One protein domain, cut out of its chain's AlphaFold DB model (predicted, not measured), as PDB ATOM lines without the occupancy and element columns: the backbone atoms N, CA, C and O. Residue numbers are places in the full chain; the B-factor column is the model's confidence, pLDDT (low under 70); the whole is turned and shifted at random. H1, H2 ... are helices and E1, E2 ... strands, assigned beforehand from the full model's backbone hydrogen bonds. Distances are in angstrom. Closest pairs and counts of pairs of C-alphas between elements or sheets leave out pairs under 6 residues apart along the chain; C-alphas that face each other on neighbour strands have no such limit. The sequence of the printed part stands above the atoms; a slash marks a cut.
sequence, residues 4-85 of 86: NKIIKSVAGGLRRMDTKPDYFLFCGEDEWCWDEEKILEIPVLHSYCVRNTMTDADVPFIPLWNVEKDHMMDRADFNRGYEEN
ATOM      1  N   ASN A   4     -35.302 -17.807  -0.138       89.25
ATOM      2  CA  ASN A   4     -35.254 -19.160   0.425       89.25
ATOM      3  C   ASN A   4     -33.887 -19.490   1.019       89.25
ATOM      4  O   ASN A   4     -33.806 -20.251   1.980       89.25
ATOM      5  N   LYS A   5     -32.809 -18.937   0.456       88.56
ATOM      6  CA  LYS A   5     -31.466 -19.111   1.009       88.56
ATOM      7  C   LYS A   5     -31.347 -18.391   2.353       88.56
ATOM      8  O   LYS A   5     -30.895 -19.010   3.303       88.56
ATOM      9  N   ILE A   6     -31.885 -17.172   2.471       89.94
ATOM     10  CA  ILE A   6     -32.011 -16.456   3.756       89.94
ATOM     11  C   ILE A   6     -32.759 -17.307   4.787       89.94
ATOM     12  O   ILE A   6     -32.257 -17.527   5.885       89.94
ATOM     13  N   ILE A   7     -33.933 -17.829   4.424       93.38
ATOM     14  CA  ILE A   7     -34.752 -18.653   5.326       93.38
ATOM     15  C   ILE A   7     -33.977 -19.893   5.790       93.38
ATOM     16  O   ILE A   7     -33.997 -20.219   6.976       93.38
ATOM     17  N   LYS A   8     -33.267 -20.572   4.881       93.44
ATOM     18  CA  LYS A   8     -32.436 -21.738   5.215       93.44
ATOM     19  C   LYS A   8     -31.282 -21.375   6.146       93.44
ATOM     20  O   LYS A   8     -31.046 -22.116   7.097       93.44
ATOM     21  N   SER A   9     -30.614 -20.248   5.916       92.31
ATOM     22  CA  SER A   9     -29.545 -19.759   6.789       92.31
ATOM     23  C   SER A   9     -30.069 -19.410   8.182       92.31
ATOM     24  O   SER A   9     -29.536 -19.902   9.172       92.31
ATOM     25  N   VAL A  10     -31.184 -18.679   8.291       93.88
ATOM     26  CA  VAL A  10     -31.804 -18.376   9.595       93.88
ATOM     27  C   VAL A  10     -32.265 -19.652  10.307       93.88
ATOM     28  O   VAL A  10     -32.031 -19.799  11.506       93.88
ATOM     29  N   ALA A  11     -32.834 -20.622   9.586       95.69
ATOM     30  CA  ALA A  11     -33.168 -21.932  10.149       95.69
ATOM     31  C   ALA A  11     -31.918 -22.716  10.594       95.69
ATOM     32  O   ALA A  11     -31.968 -23.479  11.557       95.69
ATOM     33  N   GLY A  12     -30.791 -22.551   9.899       94.81
ATOM     34  CA  GLY A  12     -29.483 -23.074  10.289       94.81
ATOM     35  C   GLY A  12     -29.008 -22.502  11.619       94.81
ATOM     36  O   GLY A  12     -28.698 -23.271  12.527       94.81
ATOM     37  N   GLY A  13     -29.035 -21.176  11.755       94.38
ATOM     38  CA  GLY A  13     -28.683 -20.482  12.993       94.38
ATOM     39  C   GLY A  13     -29.571 -20.891  14.165       94.38
ATOM     40  O   GLY A  13     -29.066 -21.320  15.198       94.38
ATOM     41  N   LEU A  14     -30.896 -20.862  13.983       95.56
ATOM     42  CA  LEU A  14     -31.863 -21.232  15.027       95.56
ATOM     43  C   LEU A  14     -31.671 -22.658  15.561       95.56
ATOM     44  O   LEU A  14     -31.930 -22.904  16.733       95.56
ATOM     45  N   ARG A  15     -31.215 -23.604  14.728       95.25
ATOM     46  CA  ARG A  15     -30.981 -24.999  15.143       95.25
ATOM     47  C   ARG A  15     -29.797 -25.177  16.092       95.25
ATOM     48  O   ARG A  15     -29.704 -26.232  16.711       95.25
ATOM     49  N   ARG A  16     -28.885 -24.204  16.162       92.94
ATOM     50  CA  ARG A  16     -27.704 -24.256  17.035       92.94
ATOM     51  C   ARG A  16     -27.898 -23.542  18.367       92.94
ATOM     52  O   ARG A  16     -27.077 -23.718  19.253       92.94
ATOM     53  N   MET A  17     -28.948 -22.741  18.484       93.12
ATOM     54  CA  MET A  17     -29.230 -21.981  19.693       93.12
ATOM     55  C   MET A  17     -29.913 -22.869  20.732       93.12
ATOM     56  O   MET A  17     -30.805 -23.650  20.393       93.12
ATOM     57  N   ASP A  18     -29.555 -22.683  21.999       92.00
ATOM     58  CA  ASP A  18     -30.252 -23.328  23.115       92.00
ATOM     59  C   ASP A  18     -31.556 -22.594  23.448       92.00
ATOM     60  O   ASP A  18     -32.497 -23.180  23.994       92.00
ATOM     61  N   THR A  19     -31.632 -21.300  23.123       91.94
ATOM     62  CA  THR A  19     -32.824 -20.485  23.361       91.94
ATOM     63  C   THR A  19     -33.373 -19.876  22.078       91.94
ATOM     64  O   THR A  19     -32.649 -19.326  21.254       91.94
ATOM     65  N   LYS A  20     -34.697 -19.942  21.903       93.12
ATOM     66  CA  LYS A  20     -35.374 -19.282  20.781       93.12
ATOM     67  C   LYS A  20     -35.435 -17.766  21.040       93.12
ATOM     68  O   LYS A  20     -35.828 -17.388  22.143       93.12
ATOM     69  N   PRO A  21     -35.096 -16.910  20.059       95.25
ATOM     70  CA  PRO A  21     -35.253 -15.467  20.191       95.25
ATOM     71  C   PRO A  21     -36.724 -15.047  20.089       95.25
ATOM     72  O   PRO A  21     -37.532 -15.708  19.431       95.25
ATOM     73  N   ASP A  22     -37.053 -13.918  20.712       96.12
ATOM     74  CA  ASP A  22     -38.389 -13.312  20.665       96.12
ATOM     75  C   ASP A  22     -38.595 -12.499  19.380       96.12
ATOM     76  O   ASP A  22     -39.697 -12.455  18.833       96.12
ATOM     77  N   TYR A  23     -37.519 -11.882  18.884       95.88
ATOM     78  CA  TYR A  23     -37.508 -11.081  17.663       95.88
ATOM     79  C   TYR A  23     -36.221 -11.309  16.886       95.88
ATOM     80  O   TYR A  23     -35.176 -11.650  17.446       95.88
ATOM     81  N   PHE A  24     -36.274 -10.996  15.601       94.56
ATOM     82  CA  PHE A  24     -35.083 -10.682  14.839       94.56
ATOM     83  C   PHE A  24     -35.019  -9.197  14.520       94.56
ATOM     84  O   PHE A  24     -36.013  -8.600  14.128       94.56
ATOM     85  N   LEU A  25     -33.830  -8.618  14.614       91.25
ATOM     86  CA  LEU A  25     -33.529  -7.324  14.026       91.25
ATOM     87  C   LEU A  25     -32.958  -7.540  12.628       91.25
ATOM     88  O   LEU A  25     -31.876  -8.113  12.485       91.25
ATOM     89  N   PHE A  26     -33.661  -7.081  11.601       90.31
ATOM     90  CA  PHE A  26     -33.138  -7.043  10.245       90.31
ATOM     91  C   PHE A  26     -32.310  -5.768  10.045       90.31
ATOM     92  O   PHE A  26     -32.811  -4.658  10.229       90.31
ATOM     93  N   CYS A  27     -31.038  -5.946   9.684       83.75
ATOM     94  CA  CYS A  27     -30.062  -4.875   9.439       83.75
ATOM     95  C   CYS A  27     -29.435  -5.019   8.042       83.75
ATOM     96  O   CYS A  27     -28.211  -4.974   7.920       83.75
ATOM     97  N   GLY A  28     -30.229  -5.342   7.019       73.19
ATOM     98  CA  GLY A  28     -29.735  -5.474   5.645       73.19
ATOM     99  C   GLY A  28     -29.453  -4.119   4.989       73.19
ATOM    100  O   GLY A  28     -30.200  -3.169   5.203       73.19
ATOM    101  N   GLU A  29     -28.407  -4.061   4.163       65.56
ATOM    102  CA  GLU A  29     -28.126  -2.967   3.217       65.56
ATOM    103  C   GLU A  29     -28.120  -3.529   1.780       65.56
ATOM    104  O   GLU A  29     -27.839  -4.718   1.610       65.56
ATOM    105  N   ASP A  30     -28.465  -2.677   0.799       58.94
ATOM    106  CA  ASP A  30     -28.416  -2.745  -0.685       58.94
ATOM    107  C   ASP A  30     -28.640  -4.085  -1.437       58.94
ATOM    108  O   ASP A  30     -29.336  -4.108  -2.452       58.94
ATOM    109  N   GLU A  31     -28.118  -5.219  -0.968       66.38
ATOM    110  CA  GLU A  31     -28.236  -6.553  -1.585       66.38
ATOM    111  C   GLU A  31     -29.215  -7.499  -0.860       66.38
ATOM    112  O   GLU A  31     -29.538  -8.596  -1.348       66.38
ATOM    113  N   TRP A  32     -29.688  -7.083   0.316       73.94
ATOM    114  CA  TRP A  32     -30.563  -7.859   1.187       73.94
ATOM    115  C   TRP A  32     -31.864  -7.104   1.412       73.94
ATOM    116  O   TRP A  32     -31.886  -6.067   2.068       73.94
ATOM    117  N   CYS A  33     -32.966  -7.651   0.906       79.25
ATOM    118  CA  CYS A  33     -34.300  -7.126   1.160       79.25
ATOM    119  C   CYS A  33     -35.105  -8.151   1.956       79.25
ATOM    120  O   CYS A  33     -35.173  -9.326   1.584       79.25
ATOM    121  N   TRP A  34     -35.709  -7.694   3.049       88.38
ATOM    122  CA  TRP A  34     -36.708  -8.446   3.788       88.38
ATOM    123  C   TRP A  34     -37.885  -7.530   4.085       88.38
ATOM    124  O   TRP A  34     -37.767  -6.591   4.862       88.38
ATOM    125  N   ASP A  35     -39.010  -7.790   3.441       88.06
ATOM    126  CA  ASP A  35     -40.234  -6.990   3.492       88.06
ATOM    127  C   ASP A  35     -41.336  -7.632   4.348       88.06
ATOM    128  O   ASP A  35     -42.378  -7.025   4.583       88.06
ATOM    129  N   GLU A  36     -41.113  -8.854   4.836       91.94
ATOM    130  CA  GLU A  36     -42.074  -9.569   5.670       91.94
ATOM    131  C   GLU A  36     -41.942  -9.193   7.148       91.94
ATOM    132  O   GLU A  36     -40.844  -9.045   7.687       91.94
ATOM    133  N   GLU A  37     -43.083  -9.145   7.836       94.44
ATOM    134  CA  GLU A  37     -43.166  -8.890   9.281       94.44
ATOM    135  C   GLU A  37     -42.559 -10.017  10.129       94.44
ATOM    136  O   GLU A  37     -42.376  -9.866  11.337       94.44
ATOM    137  N   LYS A  38     -42.305 -11.183   9.525       96.44
ATOM    138  CA  LYS A  38     -41.829 -12.386  10.209       96.44
ATOM    139  C   LYS A  38     -40.824 -13.146   9.359       96.44
ATOM    140  O   LYS A  38     -40.836 -13.063   8.136       96.44
ATOM    141  N   ILE A  39     -40.009 -13.954  10.021       95.25
ATOM    142  CA  ILE A  39     -39.208 -15.016   9.417       95.25
ATOM    143  C   ILE A  39     -39.292 -16.248  10.313       95.25
ATOM    144  O   ILE A  39     -39.078 -16.153  11.519       95.25
ATOM    145  N   LEU A  40     -39.657 -17.402   9.744       95.81
ATOM    146  CA  LEU A  40     -39.852 -18.649  10.506       95.81
ATOM    147  C   LEU A  40     -40.770 -18.455  11.731       95.81
ATOM    148  O   LEU A  40     -40.476 -18.914  12.832       95.81
ATOM    149  N   GLU A  41     -41.871 -17.722  11.524       96.44
ATOM    150  CA  GLU A  41     -42.868 -17.346  12.541       96.44
ATOM    151  C   GLU A  41     -42.373 -16.393  13.647       96.44
ATOM    152  O   GLU A  41     -43.167 -15.996  14.501       96.44
ATOM    153  N   ILE A  42     -41.103 -15.975  13.621       97.25
ATOM    154  CA  ILE A  42     -40.518 -15.017  14.567       97.25
ATOM    155  C   ILE A  42     -40.663 -13.597  13.999       97.25
ATOM    156  O   ILE A  42     -40.288 -13.379  12.843       97.25
ATOM    157  N   PRO A  43     -41.209 -12.630  14.762       97.19
ATOM    158  CA  PRO A  43     -41.335 -11.243  14.325       97.19
ATOM    159  C   PRO A  43     -39.997 -10.599  13.951       97.19
ATOM    160  O   PRO A  43     -38.980 -10.814  14.611       97.19
ATOM    161  N   VAL A  44     -40.023  -9.773  12.908       95.12
ATOM    162  CA  VAL A  44     -38.875  -9.012  12.419       95.12
ATOM    163  C   VAL A  44     -39.080  -7.533  12.729       95.12
ATOM    164  O   VAL A  44     -40.107  -6.948  12.401       95.12
ATOM    165  N   LEU A  45     -38.081  -6.934  13.367       92.06
ATOM    166  CA  LEU A  45     -37.937  -5.500  13.546       92.06
ATOM    167  C   LEU A  45     -36.992  -4.978  12.468       92.06
ATOM    168  O   LEU A  45     -35.887  -5.500  12.303       92.06
ATOM    169  N   HIS A  46     -37.398  -3.933  11.759       87.56
ATOM    170  CA  HIS A  46     -36.568  -3.301  10.739       87.56
ATOM    171  C   HIS A  46     -35.811  -2.133  11.341       87.56
ATOM    172  O   HIS A  46     -36.405  -1.209  11.898       87.56
ATOM    173  N   SER A  47     -34.489  -2.178  11.219       75.31
ATOM    174  CA  SER A  47     -33.636  -1.062  11.590       75.31
ATOM    175  C   SER A  47     -33.158  -0.332  10.346       75.31
ATOM    176  O   SER A  47     -32.703  -0.960   9.397       75.31
ATOM    177  N   TYR A  48     -33.192   0.999  10.391       63.41
ATOM    178  CA  TYR A  48     -32.474   1.853   9.440       63.41
ATOM    179  C   TYR A  48     -31.029   2.135   9.897       63.41
ATOM    180  O   TYR A  48     -30.371   3.021   9.354       63.41
ATOM    181  N   CYS A  49     -30.535   1.446  10.932       54.53
ATOM    182  CA  CYS A  49     -29.178   1.659  11.424       54.53
ATOM    183  C   CYS A  49     -28.145   1.105  10.439       54.53
ATOM    184  O   CYS A  49     -28.128  -0.092  10.160       54.53
ATOM    185  N   VAL A  50     -27.240   1.988  10.013       51.84
ATOM    186  CA  VAL A  50     -25.984   1.649   9.337       51.84
ATOM    187  C   VAL A  50     -25.226   0.638  10.195       51.84
ATOM    188  O   VAL A  50     -25.000   0.883  11.389       51.84
ATOM    189  N   ARG A  51     -24.819  -0.493   9.613       54.38
ATOM    190  CA  ARG A  51     -23.899  -1.405  10.301       54.38
ATOM    191  C   ARG A  51     -22.563  -0.692  10.462       54.38
ATOM    192  O   ARG A  51     -21.802  -0.570   9.510       54.38
ATOM    193  N   ASN A  52     -22.218  -0.276  11.679       46.44
ATOM    194  CA  ASN A  52     -20.799  -0.167  12.000       46.44
ATOM    195  C   ASN A  52     -20.241  -1.594  11.952       46.44
ATOM    196  O   ASN A  52     -20.640  -2.445  12.744       46.44
ATOM    197  N   THR A  53     -19.386  -1.825  10.961       46.75
ATOM    198  CA  THR A  53     -18.685  -3.035  10.497       46.75
ATOM    199  C   THR A  53     -17.851  -3.756  11.572       46.75
ATOM    200  O   THR A  53     -16.678  -4.054  11.382       46.75
ATOM    201  N   MET A  54     -18.447  -4.039  12.729       43.25
ATOM    202  CA  MET A  54     -17.816  -4.675  13.896       43.25
ATOM    203  C   MET A  54     -18.383  -6.073  14.179       43.25
ATOM    204  O   MET A  54     -18.311  -6.559  15.306       43.25
ATOM    205  N   THR A  55     -18.972  -6.733  13.182       45.53
ATOM    206  CA  THR A  55     -19.376  -8.138  13.292       45.53
ATOM    207  C   THR A  55     -18.862  -8.883  12.071       45.53
ATOM    208  O   THR A  55     -19.341  -8.625  10.973       45.53
ATOM    209  N   ASP A  56     -17.913  -9.798  12.277       48.97
ATOM    210  CA  ASP A  56     -17.227 -10.621  11.260       48.97
ATOM    211  C   ASP A  56     -18.150 -11.500  10.390       48.97
ATOM    212  O   ASP A  56     -17.680 -12.232   9.525       48.97
ATOM    213  N   ALA A  57     -19.463 -11.425  10.600       54.81
ATOM    214  CA  ALA A  57     -20.457 -12.196   9.883       54.81
ATOM    215  C   ALA A  57     -21.403 -11.247   9.125       54.81
ATOM    216  O   ALA A  57     -22.095 -10.422   9.735       54.81
ATOM    217  N   ASP A  58     -21.492 -11.408   7.801       67.94
ATOM    218  CA  ASP A  58     -22.461 -10.751   6.902       67.94
ATOM    219  C   ASP A  58     -23.903 -11.263   7.133       67.94
ATOM    220  O   ASP A  58     -24.667 -11.542   6.211       67.94
ATOM    221  N   VAL A  59     -24.295 -11.453   8.393       77.81
ATOM    222  CA  VAL A  59     -25.576 -12.040   8.786       77.81
ATOM    223  C   VAL A  59     -26.611 -10.918   8.876       77.81
ATOM    224  O   VAL A  59     -26.514 -10.121   9.808       77.81
ATOM    225  N   PRO A  60     -27.612 -10.814   7.976       85.38
ATOM    226  CA  PRO A  60     -28.590  -9.723   7.915       85.38
ATOM    227  C   PRO A  60     -29.562  -9.678   9.108       85.38
ATOM    228  O   PRO A  60     -30.194  -8.645   9.322       85.38
ATOM    229  N   PHE A  61     -29.668 -10.756   9.891       89.56
ATOM    230  CA  PHE A  61     -30.567 -10.873  11.042       89.56
ATOM    231  C   PHE A  61     -29.804 -11.004  12.356       89.56
ATOM    232  O   PHE A  61     -28.901 -11.821  12.471       89.56
ATOM    233  N   ILE A  62     -30.219 -10.257  13.373       90.62
ATOM    234  CA  ILE A  62     -29.657 -10.345  14.722       90.62
ATOM    235  C   ILE A  62     -30.755 -10.846  15.668       90.62
ATOM    236  O   ILE A  62     -31.795 -10.192  15.763       90.62
ATOM    237  N   PRO A  63     -30.576 -11.980  16.368       93.00
ATOM    238  CA  PRO A  63     -31.557 -12.456  17.339       93.00
ATOM    239  C   PRO A  63     -31.605 -11.547  18.581       93.00
ATOM    240  O   PRO A  63     -30.566 -11.101  19.093       93.00
ATOM    241  N   LEU A  64     -32.821 -11.278  19.064       91.62
ATOM    242  CA  LEU A  64     -33.121 -10.460  20.242       91.62
ATOM    243  C   LEU A  64     -34.045 -11.207  21.216       91.62
ATOM    244  O   LEU A  64     -34.924 -11.963  20.797       91.62
ATOM    245  N   TRP A  65     -33.877 -10.935  22.510       93.19
ATOM    246  CA  TRP A  65     -34.650 -11.521  23.606       93.19
ATOM    247  C   TRP A  65     -35.186 -10.421  24.527       93.19
ATOM    248  O   TRP A  65     -34.510  -9.418  24.750       93.19
ATOM    249  N   ASN A  66     -36.377 -10.626  25.084       89.31
ATOM    250  CA  ASN A  66     -37.043  -9.711  26.020       89.31
ATOM    251  C   ASN A  66     -36.577  -9.862  27.475       89.31
ATOM    252  O   ASN A  66     -37.087  -9.178  28.364       89.31
ATOM    253  N   VAL A  67     -35.658 -10.785  27.744       83.25
ATOM    254  CA  VAL A  67     -35.174 -11.085  29.093       83.25
ATOM    255  C   VAL A  67     -33.757 -10.556  29.285       83.25
ATOM    256  O   VAL A  67     -32.914 -10.673  28.396       83.25
ATOM    257  N   GLU A  68     -33.470 -10.005  30.465       71.94
ATOM    258  CA  GLU A  68     -32.102  -9.663  30.863       71.94
ATOM    259  C   GLU A  68     -31.333 -10.942  31.215       71.94
ATOM    260  O   GLU A  68     -31.249 -11.367  32.369       71.94
ATOM    261  N   LYS A  69     -30.791 -11.586  30.185       80.50
ATOM    262  CA  LYS A  69     -29.854 -12.702  30.290       80.50
ATOM    263  C   LYS A  69     -28.702 -12.469  29.314       80.50
ATOM    264  O   LYS A  69     -28.870 -11.853  28.265       80.50
ATOM    265  N   ASP A  70     -27.521 -12.965  29.666       82.81
ATOM    266  CA  ASP A  70     -26.403 -13.017  28.730       82.81
ATOM    267  C   ASP A  70     -26.688 -14.053  27.625       82.81
ATOM    268  O   ASP A  70     -26.795 -15.253  27.891       82.81
ATOM    269  N   HIS A  71     -26.835 -13.565  26.391       85.25
ATOM    270  CA  HIS A  71     -27.088 -14.346  25.177       85.25
ATOM    271  C   HIS A  71     -25.895 -14.327  24.206       85.25
ATOM    272  O   HIS A  71     -26.058 -14.578  23.011       85.25
ATOM    273  N   MET A  72     -24.683 -14.007  24.680       86.50
ATOM    274  CA  MET A  72     -23.489 -13.994  23.824       86.50
ATOM    275  C   MET A  72     -23.236 -15.352  23.156       86.50
ATOM    276  O   MET A  72     -22.941 -15.389  21.962       86.50
ATOM    277  N   MET A  73     -23.413 -16.456  23.892       89.25
ATOM    278  CA  MET A  73     -23.255 -17.811  23.349       89.25
ATOM    279  C   MET A  73     -24.315 -18.131  22.289       89.25
ATOM    280  O   MET A  73     -23.954 -18.509  21.180       89.25
ATOM    281  N   ASP A  74     -25.598 -17.869  22.570       90.75
ATOM    282  CA  ASP A  74     -26.682 -18.079  21.599       90.75
ATOM    283  C   ASP A  74     -26.455 -17.278  20.303       90.75
ATOM    284  O   ASP A  74     -26.716 -17.767  19.205       90.75
ATOM    285  N   ARG A  75     -25.939 -16.044  20.402       89.56
ATOM    286  CA  ARG A  75     -25.590 -15.228  19.226       89.56
ATOM    287  C   ARG A  75     -24.438 -15.823  18.421       89.56
ATOM    288  O   ARG A  75     -24.506 -15.834  17.194       89.56
ATOM    289  N   ALA A  76     -23.394 -16.307  19.091       89.94
ATOM    290  CA  ALA A  76     -22.268 -16.953  18.423       89.94
ATOM    291  C   ALA A  76     -22.710 -18.237  17.696       89.94
ATOM    292  O   ALA A  76     -22.354 -18.447  16.534       89.94
ATOM    293  N   ASP A  77     -23.538 -19.054  18.346       91.62
ATOM    294  CA  ASP A  77     -24.081 -20.284  17.767       91.62
ATOM    295  C   ASP A  77     -25.040 -20.008  16.605       91.62
ATOM    296  O   ASP A  77     -24.974 -20.694  15.576       91.62
ATOM    297  N   PHE A  78     -25.862 -18.960  16.712       93.81
ATOM    298  CA  PHE A  78     -26.698 -18.491  15.612       93.81
ATOM    299  C   PHE A  78     -25.865 -18.116  14.383       93.81
ATOM    300  O   PHE A  78     -26.128 -18.635  13.298       93.81
ATOM    301  N   ASN A  79     -24.846 -17.264  14.541       90.94
ATOM    302  CA  ASN A  79     -23.998 -16.824  13.428       90.94
ATOM    303  C   ASN A  79     -23.313 -18.017  12.750       90.94
ATOM    304  O   ASN A  79     -23.366 -18.156  11.530       90.94
ATOM    305  N   ARG A  80     -22.773 -18.946  13.546       90.31
ATOM    306  CA  ARG A  80     -22.140 -20.166  13.037       90.31
ATOM    307  C   ARG A  80     -23.107 -21.037  12.236       90.31
ATOM    308  O   ARG A  80     -22.761 -21.532  11.168       90.31
ATOM    309  N   GLY A  81     -24.324 -21.236  12.743       90.94
ATOM    310  CA  GLY A  81     -25.341 -22.027  12.046       90.94
ATOM    311  C   GLY A  81     -25.863 -21.333  10.789       90.94
ATOM    312  O   GLY A  81     -26.217 -22.007   9.820       90.94
ATOM    313  N   TYR A  82     -25.885 -20.001  10.792       91.19
ATOM    314  CA  TYR A  82     -26.243 -19.198   9.632       91.19
ATOM    315  C   TYR A  82     -25.219 -19.362   8.501       91.19
ATOM    316  O   TYR A  82     -25.606 -19.717   7.386       91.19
ATOM    317  N   GLU A  83     -23.929 -19.188   8.801       88.50
ATOM    318  CA  GLU A  83     -22.817 -19.268   7.840       88.50
ATOM    319  C   GLU A  83     -22.682 -20.642   7.176       88.50
ATOM    320  O   GLU A  83     -22.456 -20.729   5.973       88.50
ATOM    321  N   GLU A  84     -22.892 -21.733   7.919       87.19
ATOM    322  CA  GLU A  84     -22.850 -23.101   7.375       87.19
ATOM    323  C   GLU A  84     -23.905 -23.381   6.296       87.19
ATOM    324  O   GLU A  84     -23.817 -24.376   5.578       87.19
ATOM    325  N   ASN A  85     -24.932 -22.535   6.214       79.81
ATOM    326  CA  ASN A  85     -26.046 -22.670   5.282       79.81
ATOM    327  C   ASN A  85     -26.072 -21.531   4.237       79.81
ATOM    328  O   ASN A  85     -27.039 -21.432   3.473       79.81
TER     329      ASN A  85
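What this domain is: This is residues 4 to 85 of the 86 residues of an uncharacterized protein of viral metagenome (UniProt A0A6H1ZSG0). A small sheet of three short strands, E2, E1 and E3, has two helices, H1 and H2, packed side by side and running opposite ways along its E3 edge, and two wide loops, residues 27 to 41 and residues 47 to 60, join its strands. The helices meet each other far more fully than they meet the sheet, which each of them only grazes. The printed part has 82 residues, with two named helices and three named strands in the order H1, E1, E2, E3, H2; the sheet runs E2, E1, E3 and is mixed, E2 parallel and E3 antiparallel to E1. The class is mixed, helices and strands, though under half of the residues are in named elements: 23 in helices and 13 in strands. The whole is compact, with a radius of gyration of the C-alphas of 11.9 A, and rounded, spanning 31 by 26 by 25 A.

Where its parts are: Begin with the sheet and find C-alpha 23 at (-37.508, -11.081, 17.663); from there strand E1, residues 23 to 26, runs 9.5 A to Phe 26. Strand E2, residues 42 to 46, is the longest strand, 12.9 A from Ile 42 to His 46. Strand E3, residues 61 to 64, covers 9.6 A from Phe 61 to Leu 64. For the helices, go back to C-alpha 4 at (-35.254, -19.160, 0.425), where helix H1, residues 4 to 14, begins; it runs 15.1 A to Leu 14. Helix H2, residues 72 to 83, is the longest helix at 16.8 A and ends with C-alpha 83 at (-22.817, -19.268, 7.840).

How they stand to each other: Look first at E1, the inner strand, with E2 and E3 as the edge strands. E1 and E3 are antiparallel, at 149 degrees between their directions; the C-alphas of residues 24 and 63 face each other at 4.7 A, and N 25 and O 62 are within hydrogen-bond range at 2.8 A, as are N 62 and O 25 at 2.9 A. E2 and E1 are parallel, at 37 degrees; N 26 and O 45 are within hydrogen-bond range at 2.8 A, and N 24 and O 43 at 2.9 A. E2 and E3 are apart. Just before E2, residues 38 to 39 make a short antiparallel pairing with residues 42 to 43 of E2. Moving outward, you find H2 on the sheet, which it only grazes with its residues 74 to 82; its closest C-alphas to E3 are those of Arg 75 and Pro 63, 6.8 A apart. H1 is on the sheet too and only grazes it, with its residues 6 to 14; its closest C-alphas to E3 are those of Val 10 and Phe 61, 7.7 A apart. The two helices touch, with 19 pairs of C-alphas within 8 A, and the closest are those of Gly 13 and Gly 81 at 3.8 A. They run opposite ways at a shallow tilt of 32 degrees, only just short of steep. In H1 and H2 every O i to N i+4 pair is within hydrogen-bond range.

The domain as a whole: The two C-alphas farthest apart are those of Glu 31 and Glu 68, 32.8 A, while the first and last printed C-alphas, of Asn 4 and Asn 85, are 11.0 A apart. The printed part has no cut. The links from E1 to E2, 15 residues, and from E2 to E3, 14 residues, are long; those from H1 to E1 and from E3 to H2 are short. Look in the two long links for low confidence: residues 29 to 31 and 48 to 58 have a pLDDT under 70 in this model, against a mean of 83.9 over the printed part.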